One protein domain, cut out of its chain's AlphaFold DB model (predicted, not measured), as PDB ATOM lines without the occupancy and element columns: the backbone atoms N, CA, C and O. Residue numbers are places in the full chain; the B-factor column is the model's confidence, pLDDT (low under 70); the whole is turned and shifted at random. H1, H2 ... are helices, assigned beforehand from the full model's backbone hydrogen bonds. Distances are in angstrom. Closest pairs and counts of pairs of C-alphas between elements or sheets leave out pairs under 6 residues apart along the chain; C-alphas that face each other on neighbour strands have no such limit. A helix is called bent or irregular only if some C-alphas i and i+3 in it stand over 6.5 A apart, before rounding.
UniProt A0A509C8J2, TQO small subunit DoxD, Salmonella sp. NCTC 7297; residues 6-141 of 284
ATOM      1  N   TRP A   6     160.056 147.179 162.795       80.25
ATOM      2  CA  TRP A   6     160.918 148.073 162.015       80.25
ATOM      3  C   TRP A   6     160.214 149.359 161.567       80.25
ATOM      4  O   TRP A   6     160.817 150.429 161.565       80.25
ATOM      5  N   LEU A   7     158.925 149.269 161.222       83.81
ATOM      6  CA  LEU A   7     158.134 150.427 160.813       83.81
ATOM      7  C   LEU A   7     157.869 151.352 162.006       83.81
ATOM      8  O   LEU A   7     157.955 152.567 161.868       83.81
ATOM      9  N   LEU A   8     157.571 150.771 163.171       80.81
ATOM     10  CA  LEU A   8     157.355 151.518 164.406       80.81
ATOM     11  C   LEU A   8     158.647 152.202 164.867       80.81
ATOM     12  O   LEU A   8     158.649 153.402 165.117       80.81
ATOM     13  N   TYR A   9     159.757 151.465 164.889       80.69
ATOM     14  CA  TYR A   9     161.071 151.981 165.263       80.69
ATOM     15  C   TYR A   9     161.518 153.136 164.356       80.69
ATOM     16  O   TYR A   9     161.870 154.211 164.840       80.69
ATOM     17  N   ALA A  10     161.442 152.948 163.034       87.19
ATOM     18  CA  ALA A  10     161.769 154.001 162.079       87.19
ATOM     19  C   ALA A  10     160.816 155.202 162.198       87.19
ATOM     20  O   ALA A  10     161.259 156.346 162.101       87.19
ATOM     21  N   GLY A  11     159.527 154.945 162.435       88.12
ATOM     22  CA  GLY A  11     158.511 155.974 162.631       88.12
ATOM     23  C   GLY A  11     158.810 156.873 163.827       88.12
ATOM     24  O   GLY A  11     158.811 158.090 163.669       88.12
ATOM     25  N   VAL A  12     159.140 156.291 164.985       87.38
ATOM     26  CA  VAL A  12     159.494 157.045 166.200       87.38
ATOM     27  C   VAL A  12     160.725 157.916 165.958       87.38
ATOM     28  O   VAL A  12     160.692 159.109 166.239       87.38
ATOM     29  N   ILE A  13     161.787 157.361 165.365       90.69
ATOM     30  CA  ILE A  13     163.012 158.125 165.081       90.69
ATOM     31  C   ILE A  13     162.731 159.285 164.128       90.69
ATOM     32  O   ILE A  13     163.182 160.404 164.370       90.69
ATOM     33  N   LEU A  14     162.000 159.031 163.040       91.38
ATOM     34  CA  LEU A  14     161.695 160.056 162.047       91.38
ATOM     35  C   LEU A  14     160.825 161.164 162.645       91.38
ATOM     36  O   LEU A  14     161.090 162.338 162.398       91.38
ATOM     37  N   PHE A  15     159.818 160.791 163.435       90.31
ATOM     38  CA  PHE A  15     158.933 161.729 164.111       90.31
ATOM     39  C   PHE A  15     159.716 162.609 165.094       90.31
ATOM     40  O   PHE A  15     159.705 163.829 164.949       90.31
ATOM     41  N   SER A  16     160.503 162.009 165.993       90.44
ATOM     42  CA  SER A  16     161.333 162.753 166.950       90.44
ATOM     43  C   SER A  16     162.379 163.638 166.268       90.44
ATOM     44  O   SER A  16     162.621 164.762 166.703       90.44
ATOM     45  N   ALA A  17     162.996 163.171 165.179       93.31
ATOM     46  CA  ALA A  17     163.928 163.987 164.408       93.31
ATOM     47  C   ALA A  17     163.220 165.185 163.761       93.31
ATOM     48  O   ALA A  17     163.740 166.300 163.793       93.31
ATOM     49  N   ALA A  18     162.031 164.981 163.190       92.50
ATOM     50  CA  ALA A  18     161.269 166.049 162.557       92.50
ATOM     51  C   ALA A  18     160.801 167.106 163.573       92.50
ATOM     52  O   ALA A  18     160.913 168.301 163.289       92.50
ATOM     53  N   GLU A  19     160.366 166.692 164.764       92.06
ATOM     54  CA  GLU A  19     160.057 167.601 165.875       92.06
ATOM     55  C   GLU A  19     161.290 168.384 166.330       92.06
ATOM     56  O   GLU A  19     161.232 169.609 166.461       92.06
ATOM     57  N   LEU A  20     162.431 167.703 166.494       93.38
ATOM     58  CA  LEU A  20     163.697 168.333 166.862       93.38
ATOM     59  C   LEU A  20     164.099 169.411 165.850       93.38
ATOM     60  O   LEU A  20     164.461 170.521 166.243       93.38
ATOM     61  N   PHE A  21     164.024 169.114 164.551       94.19
ATOM     62  CA  PHE A  21     164.358 170.086 163.510       94.19
ATOM     63  C   PHE A  21     163.363 171.244 163.458       94.19
ATOM     64  O   PHE A  21     163.794 172.391 163.351       94.19
ATOM     65  N   ALA A  22     162.057 170.983 163.577       92.88
ATOM     66  CA  ALA A  22     161.046 172.038 163.609       92.88
ATOM     67  C   ALA A  22     161.253 172.979 164.808       92.88
ATOM     68  O   ALA A  22     161.261 174.202 164.640       92.88
ATOM     69  N   GLY A  23     161.506 172.424 165.997       93.06
ATOM     70  CA  GLY A  23     161.817 173.187 167.204       93.06
ATOM     71  C   GLY A  23     163.118 173.981 167.078       93.06
ATOM     72  O   GLY A  23     163.143 175.178 167.360       93.06
ATOM     73  N   LEU A  24     164.192 173.356 166.582       95.31
ATOM     74  CA  LEU A  24     165.474 174.027 166.351       95.31
ATOM     75  C   LEU A  24     165.343 175.184 165.359       95.31
ATOM     76  O   LEU A  24     165.881 176.267 165.586       95.31
ATOM     77  N   PHE A  25     164.606 174.983 164.272       94.31
ATOM     78  CA  PHE A  25     164.373 176.022 163.279       94.31
ATOM     79  C   PHE A  25     163.530 177.171 163.835       94.31
ATOM     80  O   PHE A  25     163.838 178.325 163.541       94.31
ATOM     81  N   LEU A  26     162.543 176.900 164.693       92.38
ATOM     82  CA  LEU A  26     161.823 177.952 165.417       92.38
ATOM     83  C   LEU A  26     162.742 178.728 166.369       92.38
ATOM     84  O   LEU A  26     162.726 179.957 166.339       92.38
ATOM     85  N   MET A  27     163.582 178.041 167.151       93.56
ATOM     86  CA  MET A  27     164.534 178.681 168.073       93.56
ATOM     87  C   MET A  27     165.526 179.596 167.346       93.56
ATOM     88  O   MET A  27     165.829 180.690 167.816       93.56
ATOM     89  N   LEU A  28     166.013 179.171 166.178       93.19
ATOM     90  CA  LEU A  28     166.920 179.965 165.349       93.19
ATOM     91  C   LEU A  28     166.195 181.034 164.505       93.19
ATOM     92  O   LEU A  28     166.839 181.906 163.916       93.19
ATOM     93  N   GLY A  29     164.866 180.967 164.397       91.62
ATOM     94  CA  GLY A  29     164.084 181.794 163.480       91.62
ATOM     95  C   GLY A  29     164.433 181.540 162.010       91.62
ATOM     96  O   GLY A  29     164.572 182.492 161.240       91.62
ATOM     97  N   LEU A  30     164.638 180.272 161.641       91.62
ATOM     98  CA  LEU A  30     164.891 179.799 160.280       91.62
ATOM     99  C   LEU A  30     163.618 179.166 159.703       91.62
ATOM    100  O   LEU A  30     163.014 178.293 160.324       91.62
ATOM    101  N   PHE A  31     163.208 179.594 158.509       92.75
ATOM    102  CA  PHE A  31     161.953 179.198 157.865       92.75
ATOM    103  C   PHE A  31     160.763 179.259 158.830       92.75
ATOM    104  O   PHE A  31     159.954 178.335 158.908       92.75
ATOM    105  N   THR A  32     160.673 180.355 159.590       92.69
ATOM    106  CA  THR A  32     159.847 180.443 160.807       92.69
ATOM    107  C   THR A  32     158.389 180.049 160.570       92.69
ATOM    108  O   THR A  32     157.783 179.401 161.415       92.69
ATOM    109  N   ARG A  33     157.820 180.379 159.403       93.31
ATOM    110  CA  ARG A  33     156.428 180.037 159.077       93.31
ATOM    111  C   ARG A  33     156.235 178.561 158.752       93.31
ATOM    112  O   ARG A  33     155.248 177.990 159.201       93.31
ATOM    113  N   ILE A  34     157.157 177.941 158.009       93.88
ATOM    114  CA  ILE A  34     157.110 176.486 157.776       93.88
ATOM    115  C   ILE A  34     157.281 175.757 159.099       93.88
ATOM    116  O   ILE A  34     156.486 174.880 159.409       93.88
ATOM    117  N   SER A  35     158.284 176.136 159.887       93.88
ATOM    118  CA  SER A  35     158.568 175.500 161.172       93.88
ATOM    119  C   SER A  35     157.391 175.661 162.143       93.88
ATOM    120  O   SER A  35     157.046 174.717 162.848       93.88
ATOM    121  N   ALA A  36     156.695 176.805 162.104       94.06
ATOM    122  CA  ALA A  36     155.453 177.017 162.844       94.06
ATOM    123  C   ALA A  36     154.318 176.106 162.349       94.06
ATOM    124  O   ALA A  36     153.680 175.463 163.174       94.06
ATOM    125  N   ILE A  37     154.096 175.981 161.033       94.56
ATOM    126  CA  ILE A  37     153.094 175.050 160.476       94.56
ATOM    127  C   ILE A  37     153.414 173.603 160.862       94.56
ATOM    128  O   ILE A  37     152.513 172.870 161.259       94.56
ATOM    129  N   LEU A  38     154.677 173.182 160.767       94.25
ATOM    130  CA  LEU A  38     155.100 171.843 161.175       94.25
ATOM    131  C   LEU A  38     154.810 171.615 162.662       94.25
ATOM    132  O   LEU A  38     154.201 170.611 163.010       94.25
ATOM    133  N   SER A  39     155.151 172.583 163.517       94.31
ATOM    134  CA  SER A  39     154.837 172.539 164.950       94.31
ATOM    135  C   SER A  39     153.327 172.461 165.217       94.31
ATOM    136  O   SER A  39     152.885 171.677 166.055       94.31
ATOM    137  N   MET A  40     152.508 173.207 164.465       95.44
ATOM    138  CA  MET A  40     151.045 173.130 164.548       95.44
ATOM    139  C   MET A  40     150.528 171.742 164.146       95.44
ATOM    140  O   MET A  40     149.678 171.186 164.834       95.44
ATOM    141  N   LEU A  41     151.044 171.164 163.057       94.88
ATOM    142  CA  LEU A  41     150.659 169.826 162.598       94.88
ATOM    143  C   LEU A  41     151.032 168.751 163.623       94.88
ATOM    144  O   LEU A  41     150.197 167.906 163.935       94.88
ATOM    145  N   PHE A  42     152.245 168.811 164.180       93.75
ATOM    146  CA  PHE A  42     152.648 167.918 165.265       93.75
ATOM    147  C   PHE A  42     151.739 168.083 166.479       93.75
ATOM    148  O   PHE A  42     151.240 167.089 166.990       93.75
ATOM    149  N   SER A  43     151.421 169.318 166.868       94.12
ATOM    150  CA  SER A  43     150.525 169.587 167.998       94.12
ATOM    151  C   SER A  43     149.138 168.975 167.795       94.12
ATOM    152  O   SER A  43     148.643 168.291 168.680       94.12
ATOM    153  N   VAL A  44     148.543 169.129 166.608       94.19
ATOM    154  CA  VAL A  44     147.251 168.507 166.269       94.19
ATOM    155  C   VAL A  44     147.323 166.980 166.365       94.19
ATOM    156  O   VAL A  44     146.440 166.361 166.956       94.19
ATOM    157  N   LEU A  45     148.370 166.361 165.809       91.56
ATOM    158  CA  LEU A  45     148.546 164.905 165.850       91.56
ATOM    159  C   LEU A  45     148.738 164.393 167.283       91.56
ATOM    160  O   LEU A  45     148.085 163.428 167.682       91.56
ATOM    161  N   LEU A  46     149.590 165.060 168.060       89.06
ATOM    162  CA  LEU A  46     149.858 164.729 169.455       89.06
ATOM    163  C   LEU A  46     148.610 164.895 170.319       89.06
ATOM    164  O   LEU A  46     148.313 164.017 171.119       89.06
ATOM    165  N   MET A  47     147.828 165.958 170.125       90.81
ATOM    166  CA  MET A  47     146.569 166.153 170.848       90.81
ATOM    167  C   MET A  47     145.570 165.023 170.588       90.81
ATOM    168  O   MET A  47     144.920 164.558 171.521       90.81
ATOM    169  N   LEU A  48     145.446 164.551 169.345       89.25
ATOM    170  CA  LEU A  48     144.565 163.421 169.030       89.25
ATOM    171  C   LEU A  48     145.071 162.115 169.659       89.25
ATOM    172  O   LEU A  48     144.274 161.324 170.162       89.25
ATOM    173  N   MET A  49     146.388 161.899 169.653       84.62
ATOM    174  CA  MET A  49     147.015 160.703 170.218       84.62
ATOM    175  C   MET A  49     146.929 160.678 171.752       84.62
ATOM    176  O   MET A  49     146.416 159.721 172.326       84.62
ATOM    177  N   PHE A  50     147.368 161.745 172.418       83.38
ATOM    178  CA  PHE A  50     147.362 161.857 173.879       83.38
ATOM    179  C   PHE A  50     145.951 161.993 174.446       83.38
ATOM    180  O   PHE A  50     145.648 161.401 175.478       83.38
ATOM    181  N   GLY A  51     145.055 162.692 173.741       81.50
ATOM    182  CA  GLY A  51     143.643 162.761 174.116       81.50
ATOM    183  C   GLY A  51     142.977 161.381 174.127       81.50
ATOM    184  O   GLY A  51     142.162 161.091 175.003       81.50
ATOM    185  N   TRP A  52     143.378 160.498 173.204       79.12
ATOM    186  CA  TRP A  52     142.935 159.105 173.181       79.12
ATOM    187  C   TRP A  52     143.564 158.257 174.296       79.12
ATOM    188  O   TRP A  52     142.862 157.474 174.930       79.12
ATOM    189  N   GLN A  53     144.869 158.387 174.555       68.62
ATOM    190  CA  GLN A  53     145.599 157.516 175.494       68.62
ATOM    191  C   GLN A  53     145.125 157.640 176.958       68.62
ATOM    192  O   GLN A  53     145.337 156.727 177.752       68.62
ATOM    193  N   GLY A  54     144.383 158.700 177.295       67.44
ATOM    194  CA  GLY A  54     143.580 158.770 178.514       67.44
ATOM    195  C   GLY A  54     144.120 159.746 179.558       67.44
ATOM    196  O   GLY A  54     144.687 160.787 179.241       67.44
ATOM    197  N   ALA A  55     143.847 159.460 180.835       58.56
ATOM    198  CA  ALA A  55     144.004 160.424 181.929       58.56
ATOM    199  C   ALA A  55     145.442 160.822 182.252       58.56
ATOM    200  O   ALA A  55     145.663 161.904 182.790       58.56
ATOM    201  N   THR A  56     146.376 159.933 181.956       60.91
ATOM    202  CA  THR A  56     147.797 160.057 182.258       60.91
ATOM    203  C   THR A  56     148.516 160.979 181.282       60.91
ATOM    204  O   THR A  56     149.519 161.557 181.667       60.91
ATOM    205  N   CYS A  57     147.958 161.199 180.084       70.88
ATOM    206  CA  CYS A  57     148.560 162.036 179.042       70.88
ATOM    207  C   CYS A  57     147.952 163.450 178.943       70.88
ATOM    208  O   CYS A  57     148.036 164.109 177.901       70.88
ATOM    209  N   ILE A  58     147.241 163.906 179.983       73.62
ATOM    210  CA  ILE A  58     146.565 165.210 179.945       73.62
ATOM    211  C   ILE A  58     147.565 166.371 179.973       73.62
ATOM    212  O   ILE A  58     147.337 167.383 179.312       73.62
ATOM    213  N   ASP A  59     148.689 166.213 180.669       73.06
ATOM    214  CA  ASP A  59     149.728 167.239 180.737       73.06
ATOM    215  C   ASP A  59     150.384 167.411 179.354       73.06
ATOM    216  O   ASP A  59     150.518 168.531 178.858       73.06
ATOM    217  N   GLU A  60     150.658 166.312 178.653       82.62
ATOM    218  CA  GLU A  60     151.165 166.295 177.280       82.62
ATOM    219  C   GLU A  60     150.151 166.878 176.289       82.62
ATOM    220  O   GLU A  60     150.526 167.631 175.384       82.62
ATOM    221  N   TRP A  61     148.857 166.591 176.478       88.31
ATOM    222  CA  TRP A  61     147.793 167.204 175.684       88.31
ATOM    223  C   TRP A  61     147.761 168.726 175.871       88.31
ATOM    224  O   TRP A  61     147.713 169.462 174.884       88.31
ATOM    225  N   THR A  62     147.841 169.222 177.112       87.25
ATOM    226  CA  THR A  62     147.837 170.674 177.377       87.25
ATOM    227  C   THR A  62     149.080 171.365 176.825       87.25
ATOM    228  O   THR A  62     148.970 172.457 176.263       87.25
ATOM    229  N   MET A  63     150.248 170.716 176.886       90.88
ATOM    230  CA  MET A  63     151.469 171.212 176.249       90.88
ATOM    231  C   MET A  63     151.285 171.359 174.734       90.88
ATOM    232  O   MET A  63     151.642 172.394 174.165       90.88
ATOM    233  N   ALA A  64     150.699 170.351 174.082       92.31
ATOM    234  CA  ALA A  64     150.432 170.380 172.650       92.31
ATOM    235  C   ALA A  64     149.395 171.457 172.275       92.31
ATOM    236  O   ALA A  64     149.623 172.197 171.318       92.31
ATOM    237  N   ALA A  65     148.327 171.635 173.059       93.25
ATOM    238  CA  ALA A  65     147.347 172.708 172.860       93.25
ATOM    239  C   ALA A  65     147.998 174.104 172.949       93.25
ATOM    240  O   ALA A  65     147.859 174.941 172.054       93.25
ATOM    241  N   CYS A  66     148.820 174.345 173.979       93.50
ATOM    242  CA  CYS A  66     149.582 175.589 174.090       93.50
ATOM    243  C   CYS A  66     150.524 175.797 172.895       93.50
ATOM    244  O   CYS A  66     150.629 176.911 172.371       93.50
ATOM    245  N   ASN A  67     151.197 174.737 172.440       94.44
ATOM    246  CA  ASN A  67     152.086 174.803 171.285       94.44
ATOM    247  C   ASN A  67     151.328 175.084 169.976       94.44
ATOM    248  O   ASN A  67     151.819 175.852 169.148       94.44
ATOM    249  N   LEU A  68     150.104 174.571 169.808       96.12
ATOM    250  CA  LEU A  68     149.243 174.897 168.671       96.12
ATOM    251  C   LEU A  68     148.886 176.393 168.647       96.12
ATOM    252  O   LEU A  68     149.006 177.049 167.605       96.12
ATOM    253  N   ALA A  69     148.509 176.962 169.797       96.00
ATOM    254  CA  ALA A  69     148.199 178.387 169.925       96.00
ATOM    255  C   ALA A  69     149.422 179.289 169.653       96.00
ATOM    256  O   ALA A  69     149.346 180.255 168.880       96.00
ATOM    257  N   MET A  70     150.576 178.953 170.243       94.69
ATOM    258  CA  MET A  70     151.838 179.669 170.022       94.69
ATOM    259  C   MET A  70     152.310 179.551 168.568       94.69
ATOM    260  O   MET A  70     152.636 180.564 167.947       94.69
ATOM    261  N   GLY A  71     152.278 178.348 167.991       94.81
ATOM    262  CA  GLY A  71     152.616 178.092 166.591       94.81
ATOM    263  C   GLY A  71     151.741 178.894 165.630       94.81
ATOM    264  O   GLY A  71     152.254 179.521 164.705       94.81
ATOM    265  N   THR A  72     150.439 178.990 165.907       95.12
ATOM    266  CA  THR A  72     149.504 179.806 165.117       95.12
ATOM    267  C   THR A  72     149.875 181.289 165.151       95.12
ATOM    268  O   THR A  72     149.854 181.969 164.120       95.12
ATOM    269  N   THR A  73     150.273 181.796 166.319       93.75
ATOM    270  CA  THR A  73     150.710 183.189 166.468       93.75
ATOM    271  C   THR A  73     152.034 183.433 165.746       93.75
ATOM    272  O   THR A  73     152.149 184.408 165.006       93.75
ATOM    273  N   LEU A  74     153.009 182.529 165.867       93.38
ATOM    274  CA  LEU A  74     154.290 182.618 165.154       93.38
ATOM    275  C   LEU A  74     154.116 182.549 163.633       93.38
ATOM    276  O   LEU A  74     154.777 183.281 162.897       93.38
ATOM    277  N   PHE A  75     153.193 181.722 163.146       94.00
ATOM    278  CA  PHE A  75     152.865 181.650 161.726       94.00
ATOM    279  C   PHE A  75     152.316 182.989 161.195       94.00
ATOM    280  O   PHE A  75     152.770 183.486 160.156       94.00
ATOM    281  N   LEU A  76     151.378 183.597 161.928       91.88
ATOM    282  CA  LEU A  76     150.754 184.870 161.562       91.88
ATOM    283  C   LEU A  76     151.723 186.056 161.678       91.88
ATOM    284  O   LEU A  76     151.871 186.828 160.728       91.88
ATOM    285  N   CYS A  77     152.399 186.184 162.819       89.88
ATOM    286  CA  CYS A  77     153.279 187.309 163.132       89.88
ATOM    287  C   CYS A  77     154.638 187.223 162.425       89.88
ATOM    288  O   CYS A  77     155.214 188.257 162.096       89.88
ATOM    289  N   GLY A  78     155.130 186.018 162.129       88.50
ATOM    290  CA  GLY A  78     156.453 185.817 161.549       88.50
ATOM    291  C   GLY A  78     157.585 185.978 162.567       88.50
ATOM    292  O   GLY A  78     157.420 185.716 163.756       88.50
ATOM    293  N   SER A  79     158.761 186.373 162.079       86.44
ATOM    294  CA  SER A  79     160.017 186.401 162.827       86.44
ATOM    295  C   SER A  79     160.586 187.811 162.942       86.44
ATOM    296  O   SER A  79     160.371 188.663 162.082       86.44
ATOM    297  N   ASN A  80     161.308 188.062 164.035       84.31
ATOM    298  CA  ASN A  80     161.775 189.398 164.410       84.31
ATOM    299  C   ASN A  80     163.272 189.607 164.100       84.31
ATOM    300  O   ASN A  80     163.941 188.697 163.613       84.31
ATOM    301  N   GLU A  81     163.812 190.799 164.355       83.50
ATOM    302  CA  GLU A  81     165.098 191.312 163.844       83.50
ATOM    303  C   GLU A  81     166.308 190.359 163.908       83.50
ATOM    304  O   GLU A  81     167.134 190.370 162.991       83.50
ATOM    305  N   TYR A  82     166.416 189.539 164.960       86.81
ATOM    306  CA  TYR A  82     167.540 188.618 165.192       86.81
ATOM    307  C   TYR A  82     167.355 187.215 164.594       86.81
ATOM    308  O   TYR A  82     168.266 186.394 164.670       86.81
ATOM    309  N   ALA A  83     166.204 186.929 163.984       91.06
ATOM    310  CA  ALA A  83     165.939 185.649 163.342       91.06
ATOM    311  C   ALA A  83     166.863 185.411 162.137       91.06
ATOM    312  O   ALA A  83     167.143 186.336 161.363       91.06
ATOM    313  N   LEU A  84     167.285 184.160 161.923       89.81
ATOM    314  CA  LEU A  84     168.098 183.794 160.757       89.81
ATOM    315  C   LEU A  84     167.413 184.140 159.429       89.81
ATOM    316  O   LEU A  84     168.104 184.525 158.486       89.81
ATOM    317  N   ASP A  85     166.082 184.100 159.368       90.25
ATOM    318  CA  ASP A  85     165.291 184.579 158.229       90.25
ATOM    319  C   ASP A  85     165.637 186.032 157.853       90.25
ATOM    320  O   ASP A  85     165.844 186.353 156.680       90.25
ATOM    321  N   ASN A  86     165.763 186.912 158.852       88.44
ATOM    322  CA  ASN A  86     166.105 188.321 158.653       88.44
ATOM    323  C   ASN A  86     167.584 188.511 158.300       88.44
ATOM    324  O   ASN A  86     167.921 189.347 157.460       88.44
ATOM    325  N   VAL A  87     168.481 187.709 158.881       90.38
ATOM    326  CA  VAL A  87     169.905 187.704 158.503       90.38
ATOM    327  C   VAL A  87     170.082 187.255 157.048       90.38
ATOM    328  O   VAL A  87     170.862 187.854 156.302       90.38
ATOM    329  N   LEU A  88     169.341 186.232 156.620       88.06
ATOM    330  CA  LEU A  88     169.363 185.723 155.252       88.06
ATOM    331  C   LEU A  88     168.822 186.762 154.264       88.06
ATOM    332  O   LEU A  88     169.440 186.981 153.222       88.06
ATOM    333  N   LEU A  89     167.737 187.452 154.625       89.25
ATOM    334  CA  LEU A  89     167.174 188.543 153.832       89.25
ATOM    335  C   LEU A  89     168.156 189.716 153.681       89.25
ATOM    336  O   LEU A  89     168.344 190.214 152.573       89.25
ATOM    337  N   LYS A  90     168.849 190.109 154.763       88.25
ATOM    338  CA  LYS A  90     169.898 191.148 154.724       88.25
ATOM    339  C   LYS A  90     171.056 190.766 153.799       88.25
ATOM    340  O   LYS A  90     171.560 191.614 153.069       88.25
ATOM    341  N   LYS A  91     171.480 189.496 153.808       89.31
ATOM    342  CA  LYS A  91     172.564 188.999 152.940       89.31
ATOM    343  C   LYS A  91     172.138 188.826 151.480       89.31
ATOM    344  O   LYS A  91     172.975 188.944 150.590       89.31
ATOM    345  N   LYS A  92     170.868 188.503 151.223       88.75
ATOM    346  CA  LYS A  92     170.331 188.226 149.883       88.75
ATOM    347  C   LYS A  92     169.008 188.975 149.656       88.75
ATOM    348  O   LYS A  92     167.944 188.357 149.708       88.75
ATOM    349  N   PRO A  93     169.060 190.277 149.317       87.44
ATOM    350  CA  PRO A  93     167.861 191.109 149.185       87.44
ATOM    351  C   PRO A  93     166.872 190.632 148.113       87.44
ATOM    352  O   PRO A  93     165.669 190.796 148.283       87.44
ATOM    353  N   HIS A  94     167.351 189.970 147.052       88.19
ATOM    354  CA  HIS A  94     166.507 189.418 145.978       88.19
ATOM    355  C   HIS A  94     165.473 188.388 146.468       88.19
ATOM    356  O   HIS A  94     164.492 188.114 145.783       88.19
ATOM    357  N   LEU A  95     165.677 187.798 147.653       84.69
ATOM    358  CA  LEU A  95     164.717 186.868 148.248       84.69
ATOM    359  C   LEU A  95     163.419 187.568 148.682       84.69
ATOM    360  O   LEU A  95     162.392 186.903 148.787       84.69
ATOM    361  N   ALA A  96     163.433 188.893 148.870       82.25
ATOM    362  CA  ALA A  96     162.248 189.678 149.220       82.25
ATOM    363  C   ALA A  96     161.132 189.587 148.165       82.25
ATOM    364  O   ALA A  96     159.949 189.594 148.515       82.25
ATOM    365  N   ASP A  97     161.502 189.465 146.889       83.12
ATOM    366  CA  ASP A  97     160.560 189.437 145.766       83.12
ATOM    367  C   ASP A  97     159.912 188.057 145.579       83.12
ATOM    368  O   ASP A  97     158.845 187.921 144.971       83.12
ATOM    369  N   SER A  98     160.519 187.011 146.146       86.81
ATOM    370  CA  SER A  98     159.999 185.652 146.052       86.81
ATOM    371  C   SER A  98     158.795 185.454 146.972       86.81
ATOM    372  O   SER A  98     158.898 185.462 148.201       86.81
ATOM    373  N   LYS A  99     157.629 185.178 146.377       84.88
ATOM    374  CA  LYS A  99     156.417 184.801 147.127       84.88
ATOM    375  C   LYS A  99     156.637 183.556 147.985       84.88
ATOM    376  O   LYS A  99     156.101 183.498 149.087       84.88
ATOM    377  N   MET A 100     157.431 182.598 147.503       85.75
ATOM    378  CA  MET A 100     157.780 181.395 148.259       85.75
ATOM    379  C   MET A 100     158.560 181.773 149.517       85.75
ATOM    380  O   MET A 100     158.165 181.387 150.606       85.75
ATOM    381  N   PHE A 101     159.593 182.613 149.398       86.44
ATOM    382  CA  PHE A 101     160.366 183.062 150.558       86.44
ATOM    383  C   PHE A 101     159.482 183.760 151.598       86.44
ATOM    384  O   PHE A 101     159.590 183.471 152.784       86.44
ATOM    385  N   ARG A 102     158.541 184.603 151.158       85.75
ATOM    386  CA  ARG A 102     157.587 185.282 152.053       85.75
ATOM    387  C   ARG A 102     156.581 184.332 152.708       85.75
ATOM    388  O   ARG A 102     156.105 184.632 153.794       85.75
ATOM    389  N   TRP A 103     156.227 183.215 152.077       87.12
ATOM    390  CA  TRP A 103     155.384 182.187 152.697       87.12
ATOM    391  C   TRP A 103     156.168 181.301 153.662       87.12
ATOM    392  O   TRP A 103     155.641 180.923 154.703       87.12
ATOM    393  N   CYS A 104     157.421 180.994 153.329       86.75
ATOM    394  CA  CYS A 104     158.261 180.093 154.103       86.75
ATOM    395  C   CYS A 104     158.902 180.765 155.324       86.75
ATOM    396  O   CYS A 104     159.024 180.149 156.382       86.75
ATOM    397  N   CYS A 105     159.307 182.025 155.183       88.12
ATOM    398  CA  CYS A 105     160.070 182.765 156.181       88.12
ATOM    399  C   CYS A 105     159.187 183.772 156.920       88.12
ATOM    400  O   CYS A 105     158.204 184.292 156.386       88.12
ATOM    401  N   GLY A 106     159.564 184.069 158.161       82.75
ATOM    402  CA  GLY A 106     158.856 185.026 159.008       82.75
ATOM    403  C   GLY A 106     159.275 186.487 158.816       82.75
ATOM    404  O   GLY A 106     158.621 187.363 159.369       82.75
ATOM    405  N   SER A 107     160.323 186.762 158.035       83.81
ATOM    406  CA  SER A 107     160.979 188.078 157.950       83.81
ATOM    407  C   SER A 107     160.138 189.187 157.311       83.81
ATOM    408  O   SER A 107     160.381 190.368 157.537       83.81
ATOM    409  N   LEU A 108     159.168 188.828 156.466       85.75
ATOM    410  CA  LEU A 108     158.304 189.776 155.764       85.75
ATOM    411  C   LEU A 108     156.826 189.470 156.033       85.75
ATOM    412  O   LEU A 108     156.457 188.311 156.269       85.75
ATOM    413  N   PRO A 109     155.937 190.475 155.918       84.25
ATOM    414  CA  PRO A 109     154.502 190.241 155.976       84.25
ATOM    415  C   PRO A 109     154.077 189.192 154.945       84.25
ATOM    416  O   PRO A 109     154.596 189.183 153.815       84.25
ATOM    417  N   ILE A 110     153.128 188.333 155.340       84.94
ATOM    418  CA  ILE A 110     152.504 187.341 154.453       84.94
ATOM    419  C   ILE A 110     152.075 188.063 153.167       84.94
ATOM    420  O   ILE A 110     151.546 189.176 153.255       84.94
ATOM    421  N   PRO A 111     152.300 187.489 151.968       85.12
ATOM    422  CA  PRO A 111     151.948 188.126 150.700       85.12
ATOM    423  C   PRO A 111     150.426 188.064 150.446       85.12
ATOM    424  O   PRO A 111     149.970 187.542 149.432       85.12
ATOM    425  N   LEU A 112     149.639 188.584 151.391       87.25
ATOM    426  CA  LEU A 112     148.185 188.655 151.370       87.25
ATOM    427  C   LEU A 112     147.718 190.107 151.560       87.25
ATOM    428  O   LEU A 112     148.303 190.849 152.351       87.25
ATOM    429  N   PRO A 113     146.625 190.516 150.892       89.69
ATOM    430  CA  PRO A 113     145.946 191.772 151.192       89.69
ATOM    431  C   PRO A 113     145.444 191.804 152.642       89.69
ATOM    432  O   PRO A 113     145.058 190.769 153.190       89.69
ATOM    433  N   GLN A 114     145.348 192.997 153.239       86.94
ATOM    434  CA  GLN A 114     144.913 193.167 154.635       86.94
ATOM    435  C   GLN A 114     143.566 192.488 154.943       86.94
ATOM    436  O   GLN A 114     143.408 191.873 155.996       86.94
ATOM    437  N   GLY A 115     142.599 192.560 154.019       90.00
ATOM    438  CA  GLY A 115     141.297 191.902 154.177       90.00
ATOM    439  C   GLY A 115     141.404 190.375 154.244       90.00
ATOM    440  O   GLY A 115     140.767 189.749 155.089       90.00
ATOM    441  N   SER A 116     142.250 189.774 153.402       91.69
ATOM    442  CA  SER A 116     142.493 188.327 153.402       91.69
ATOM    443  C   SER A 116     143.297 187.880 154.621       91.69
ATOM    444  O   SER A 116     143.003 186.829 155.178       91.69
ATOM    445  N   TYR A 117     144.254 188.693 155.079       91.06
ATOM    446  CA  TYR A 117     145.009 188.427 156.306       91.06
ATOM    447  C   TYR A 117     144.096 188.383 157.538       91.06
ATOM    448  O   TYR A 117     144.150 187.426 158.304       91.06
ATOM    449  N   LYS A 118     143.195 189.365 157.698       92.56
ATOM    450  CA  LYS A 118     142.215 189.369 158.800       92.56
ATOM    451  C   LYS A 118     141.316 188.134 158.769       92.56
ATOM    452  O   LYS A 118     141.086 187.526 159.809       92.56
ATOM    453  N   LYS A 119     140.837 187.741 157.583       94.69
ATOM    454  CA  LYS A 119     140.039 186.517 157.416       94.69
ATOM    455  C   LYS A 119     140.828 185.269 157.808       94.69
ATOM    456  O   LYS A 119     140.288 184.440 158.526       94.69
ATOM    457  N   LEU A 120     142.086 185.153 157.378       93.75
ATOM    458  CA  LEU A 120     142.958 184.035 157.742       93.75
ATOM    459  C   LEU A 120     143.183 183.968 159.256       93.75
ATOM    460  O   LEU A 120     143.043 182.902 159.840       93.75
ATOM    461  N   ALA A 121     143.478 185.103 159.892       94.50
ATOM    462  CA  ALA A 121     143.679 185.174 161.336       94.50
ATOM    463  C   ALA A 121     142.417 184.765 162.115       94.50
ATOM    464  O   ALA A 121     142.510 183.984 163.055       94.50
ATOM    465  N   LEU A 122     141.235 185.232 161.695       96.31
ATOM    466  CA  LEU A 122     139.962 184.835 162.307       96.31
ATOM    467  C   LEU A 122     139.657 183.347 162.102       96.31
ATOM    468  O   LEU A 122     139.184 182.695 163.026       96.31
ATOM    469  N   TRP A 123     139.952 182.803 160.917       96.94
ATOM    470  CA  TRP A 123     139.796 181.375 160.644       96.94
ATOM    471  C   TRP A 123     140.720 180.516 161.500       96.94
ATOM    472  O   TRP A 123     140.269 179.519 162.050       96.94
ATOM    473  N   LEU A 124     141.987 180.907 161.639       96.00
ATOM    474  CA  LEU A 124     142.943 180.190 162.480       96.00
ATOM    475  C   LEU A 124     142.577 180.287 163.959       96.00
ATOM    476  O   LEU A 124     142.632 179.281 164.652       96.00
ATOM    477  N   LEU A 125     142.133 181.454 164.431       96.75
ATOM    478  CA  LEU A 125     141.610 181.604 165.788       96.75
ATOM    479  C   LEU A 125     140.423 180.666 166.030       96.75
ATOM    480  O   LEU A 125     140.412 179.935 167.015       96.75
ATOM    481  N   ALA A 126     139.439 180.671 165.125       97.25
ATOM    482  CA  ALA A 126     138.283 179.790 165.224       97.25
ATOM    483  C   ALA A 126     138.707 178.317 165.210       97.25
ATOM    484  O   ALA A 126     138.223 177.545 166.029       97.25
ATOM    485  N   PHE A 127     139.639 177.942 164.332       96.81
ATOM    486  CA  PHE A 127     140.193 176.595 164.270       96.81
ATOM    487  C   PHE A 127     140.845 176.182 165.593       96.81
ATOM    488  O   PHE A 127     140.446 175.164 166.138       96.81
ATOM    489  N   VAL A 128     141.782 176.972 166.129       96.62
ATOM    490  CA  VAL A 128     142.484 176.649 167.384       96.62
ATOM    491  C   VAL A 128     141.496 176.536 168.541       96.62
ATOM    492  O   VAL A 128     141.510 175.544 169.255       96.62
ATOM    493  N   VAL A 129     140.574 177.493 168.689       95.19
ATOM    494  CA  VAL A 129     139.582 177.463 169.777       95.19
ATOM    495  C   VAL A 129     138.655 176.256 169.657       95.19
ATOM    496  O   VAL A 129     138.441 175.553 170.640       95.19
ATOM    497  N   ILE A 130     138.096 176.004 168.471       95.12
ATOM    498  CA  ILE A 130     137.182 174.874 168.257       95.12
ATOM    499  C   ILE A 130     137.923 173.552 168.445       95.12
ATOM    500  O   ILE A 130     137.367 172.630 169.037       95.12
ATOM    501  N   PHE A 131     139.155 173.449 167.954       94.50
ATOM    502  CA  PHE A 131     139.939 172.230 168.049       94.50
ATOM    503  C   PHE A 131     140.357 171.951 169.494       94.50
ATOM    504  O   PHE A 131     140.030 170.884 170.003       94.50
ATOM    505  N   ASP A 132     140.980 172.903 170.187       93.19
ATOM    506  CA  ASP A 132     141.443 172.725 171.567       93.19
ATOM    507  C   ASP A 132     140.268 172.458 172.510       93.19
ATOM    508  O   ASP A 132     140.218 171.436 173.194       93.19
ATOM    509  N   VAL A 133     139.268 173.342 172.507       91.62
ATOM    510  CA  VAL A 133     138.123 173.224 173.418       91.62
ATOM    511  C   VAL A 133     137.244 172.031 173.050       91.62
ATOM    512  O   VAL A 133     136.763 171.312 173.928       91.62
ATOM    513  N   GLY A 134     137.033 171.800 171.752       90.75
ATOM    514  CA  GLY A 134     136.197 170.714 171.256       90.75
ATOM    515  C   GLY A 134     136.805 169.346 171.528       90.75
ATOM    516  O   GLY A 134     136.111 168.473 172.046       90.75
ATOM    517  N   THR A 135     138.097 169.157 171.244       90.00
ATOM    518  CA  THR A 135     138.770 167.882 171.530       90.00
ATOM    519  C   THR A 135     138.874 167.635 173.032       90.00
ATOM    520  O   THR A 135     138.596 166.521 173.469       90.00
ATOM    521  N   TYR A 136     139.135 168.662 173.848       87.81
ATOM    522  CA  TYR A 136     139.102 168.518 175.306       87.81
ATOM    523  C   TYR A 136     137.724 168.076 175.813       87.81
ATOM    524  O   TYR A 136     137.607 167.089 176.544       87.81
ATOM    525  N   SER A 137     136.658 168.765 175.385       87.12
ATOM    526  CA  SER A 137     135.295 168.413 175.788       87.12
ATOM    527  C   SER A 137     134.865 167.039 175.268       87.12
ATOM    528  O   SER A 137     134.014 166.414 175.891       87.12
ATOM    529  N   TYR A 138     135.424 166.572 174.150       87.00
ATOM    530  CA  TYR A 138     135.175 165.234 173.617       87.00
ATOM    531  C   TYR A 138     135.885 164.139 174.425       87.00
ATOM    532  O   TYR A 138     135.276 163.118 174.729       87.00
ATOM    533  N   TYR A 139     137.156 164.336 174.789       83.88
ATOM    534  CA  TYR A 139     137.937 163.305 175.483       83.88
ATOM    535  C   TYR A 139     137.674 163.244 176.991       83.88
ATOM    536  O   TYR A 139     137.773 162.169 177.579       83.88
ATOM    537  N   ARG A 140     137.371 164.375 177.636       77.75
ATOM    538  CA  ARG A 140     137.254 164.471 179.106       77.75
ATOM    539  C   ARG A 140     135.945 165.082 179.582       77.75
ATOM    540  O   ARG A 140     135.602 164.958 180.757       77.75
ATOM    541  N   GLY A 141     135.244 165.797 178.711       77.25
ATOM    542  CA  GLY A 141     134.166 166.684 179.125       77.25
ATOM    543  C   GLY A 141     134.668 167.849 179.982       77.25
ATOM    544  O   GLY A 141     135.760 168.371 179.781       77.25
TER     545      GLY A 141
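What this domain is: This is residues 6 to 141 of the 284 residues of the protein "TQO small subunit DoxD" of Salmonella sp. NCTC 7297 (UniProt A0A509C8J2). What shape does the model show? Three long helices, H2, H3 and H7, lie side by side as an up-and-down bundle, each running against the one before it in the chain, while H1 meets H2 near one end and splays away from it as a V, its residues 6 to 14 sticking out. Three short helices, H4, H5 and H6, make a small head at the end of the bundle where H2 begins. What is it built of, and how large is it? The printed part has 136 residues with seven named helices, H1 to H7 in chain order, and no named strand, and its class is all helix. It is only just compact, close to loose, with a radius of gyration of the C-alphas of 16.7 A and spans of 50 by 40 by 24 A.

Where its parts are: Where do the first helices run? H1 is residues 6 to 28, 32.6 A long, from C-alpha 6 at (160.918, 148.073, 162.015). H2 is residues 32 to 53, 30.7 A, and H3 is residues 55 to 77, 34.1 A. H3 is irregular, with C-alphas 56 and 59 7.6 A apart. What follows? H4 is residues 84 to 91, H5 residues 93 to 97 and H6 residues 99 to 104. H7, residues 114 to 139, is 37.1 A long and ends with C-alpha 139 at (137.937, 163.305, 175.483).

How they stand to each other: What does H1 meet? H1 touches H2 with residues 19 to 26 alone, opposite ways at a steep tilt of 45 degrees, a helical hairpin; the closest C-alphas, of Ala 22 and Ser 35, are 4.9 A apart. What else touches H2, the hub? H3 forms a hairpin with it at a shallow tilt of 20 degrees, the closest C-alphas being those of Ser 43 and Ala 64, 4.7 A. H6 touches residues 32 to 34 of H2, closest at Ile 34 and Cys 104, C-alphas 5.3 A apart, and H7 touches residues 48 to 52, closest at Gly 51 and Tyr 139, 5.9 A. How do H3, H7, H4 and H5 stand? H3 and H7 touch, opposite ways at a shallow tilt of 1 degrees, with the C-alphas of Ala 65 and Asp 132 closest, at 6.0 A. H4 is close to but not clearly touching H1, at Leu 28 and Leu 84, C-alphas 6.1 A apart, and H5 touches no helix. Are the helix backbones within hydrogen-bond range? Every O i to N i+4 pair is in H1, H2, H4, H6 and H7, against 17 of 19 in H3 and 0 of 1 in H5, where 2 of 2 O i to N i+3 pairs are.

The domain as a whole: How far does it reach? The two C-alphas farthest apart, of His 94 and Gly 141, are 51.6 A apart. Are there cuts or long links? The printed part has no cut, and no link is long. Where is confidence low? Residues 53 to 56 are under 70 in pLDDT, and the mean of the printed part is 88.8.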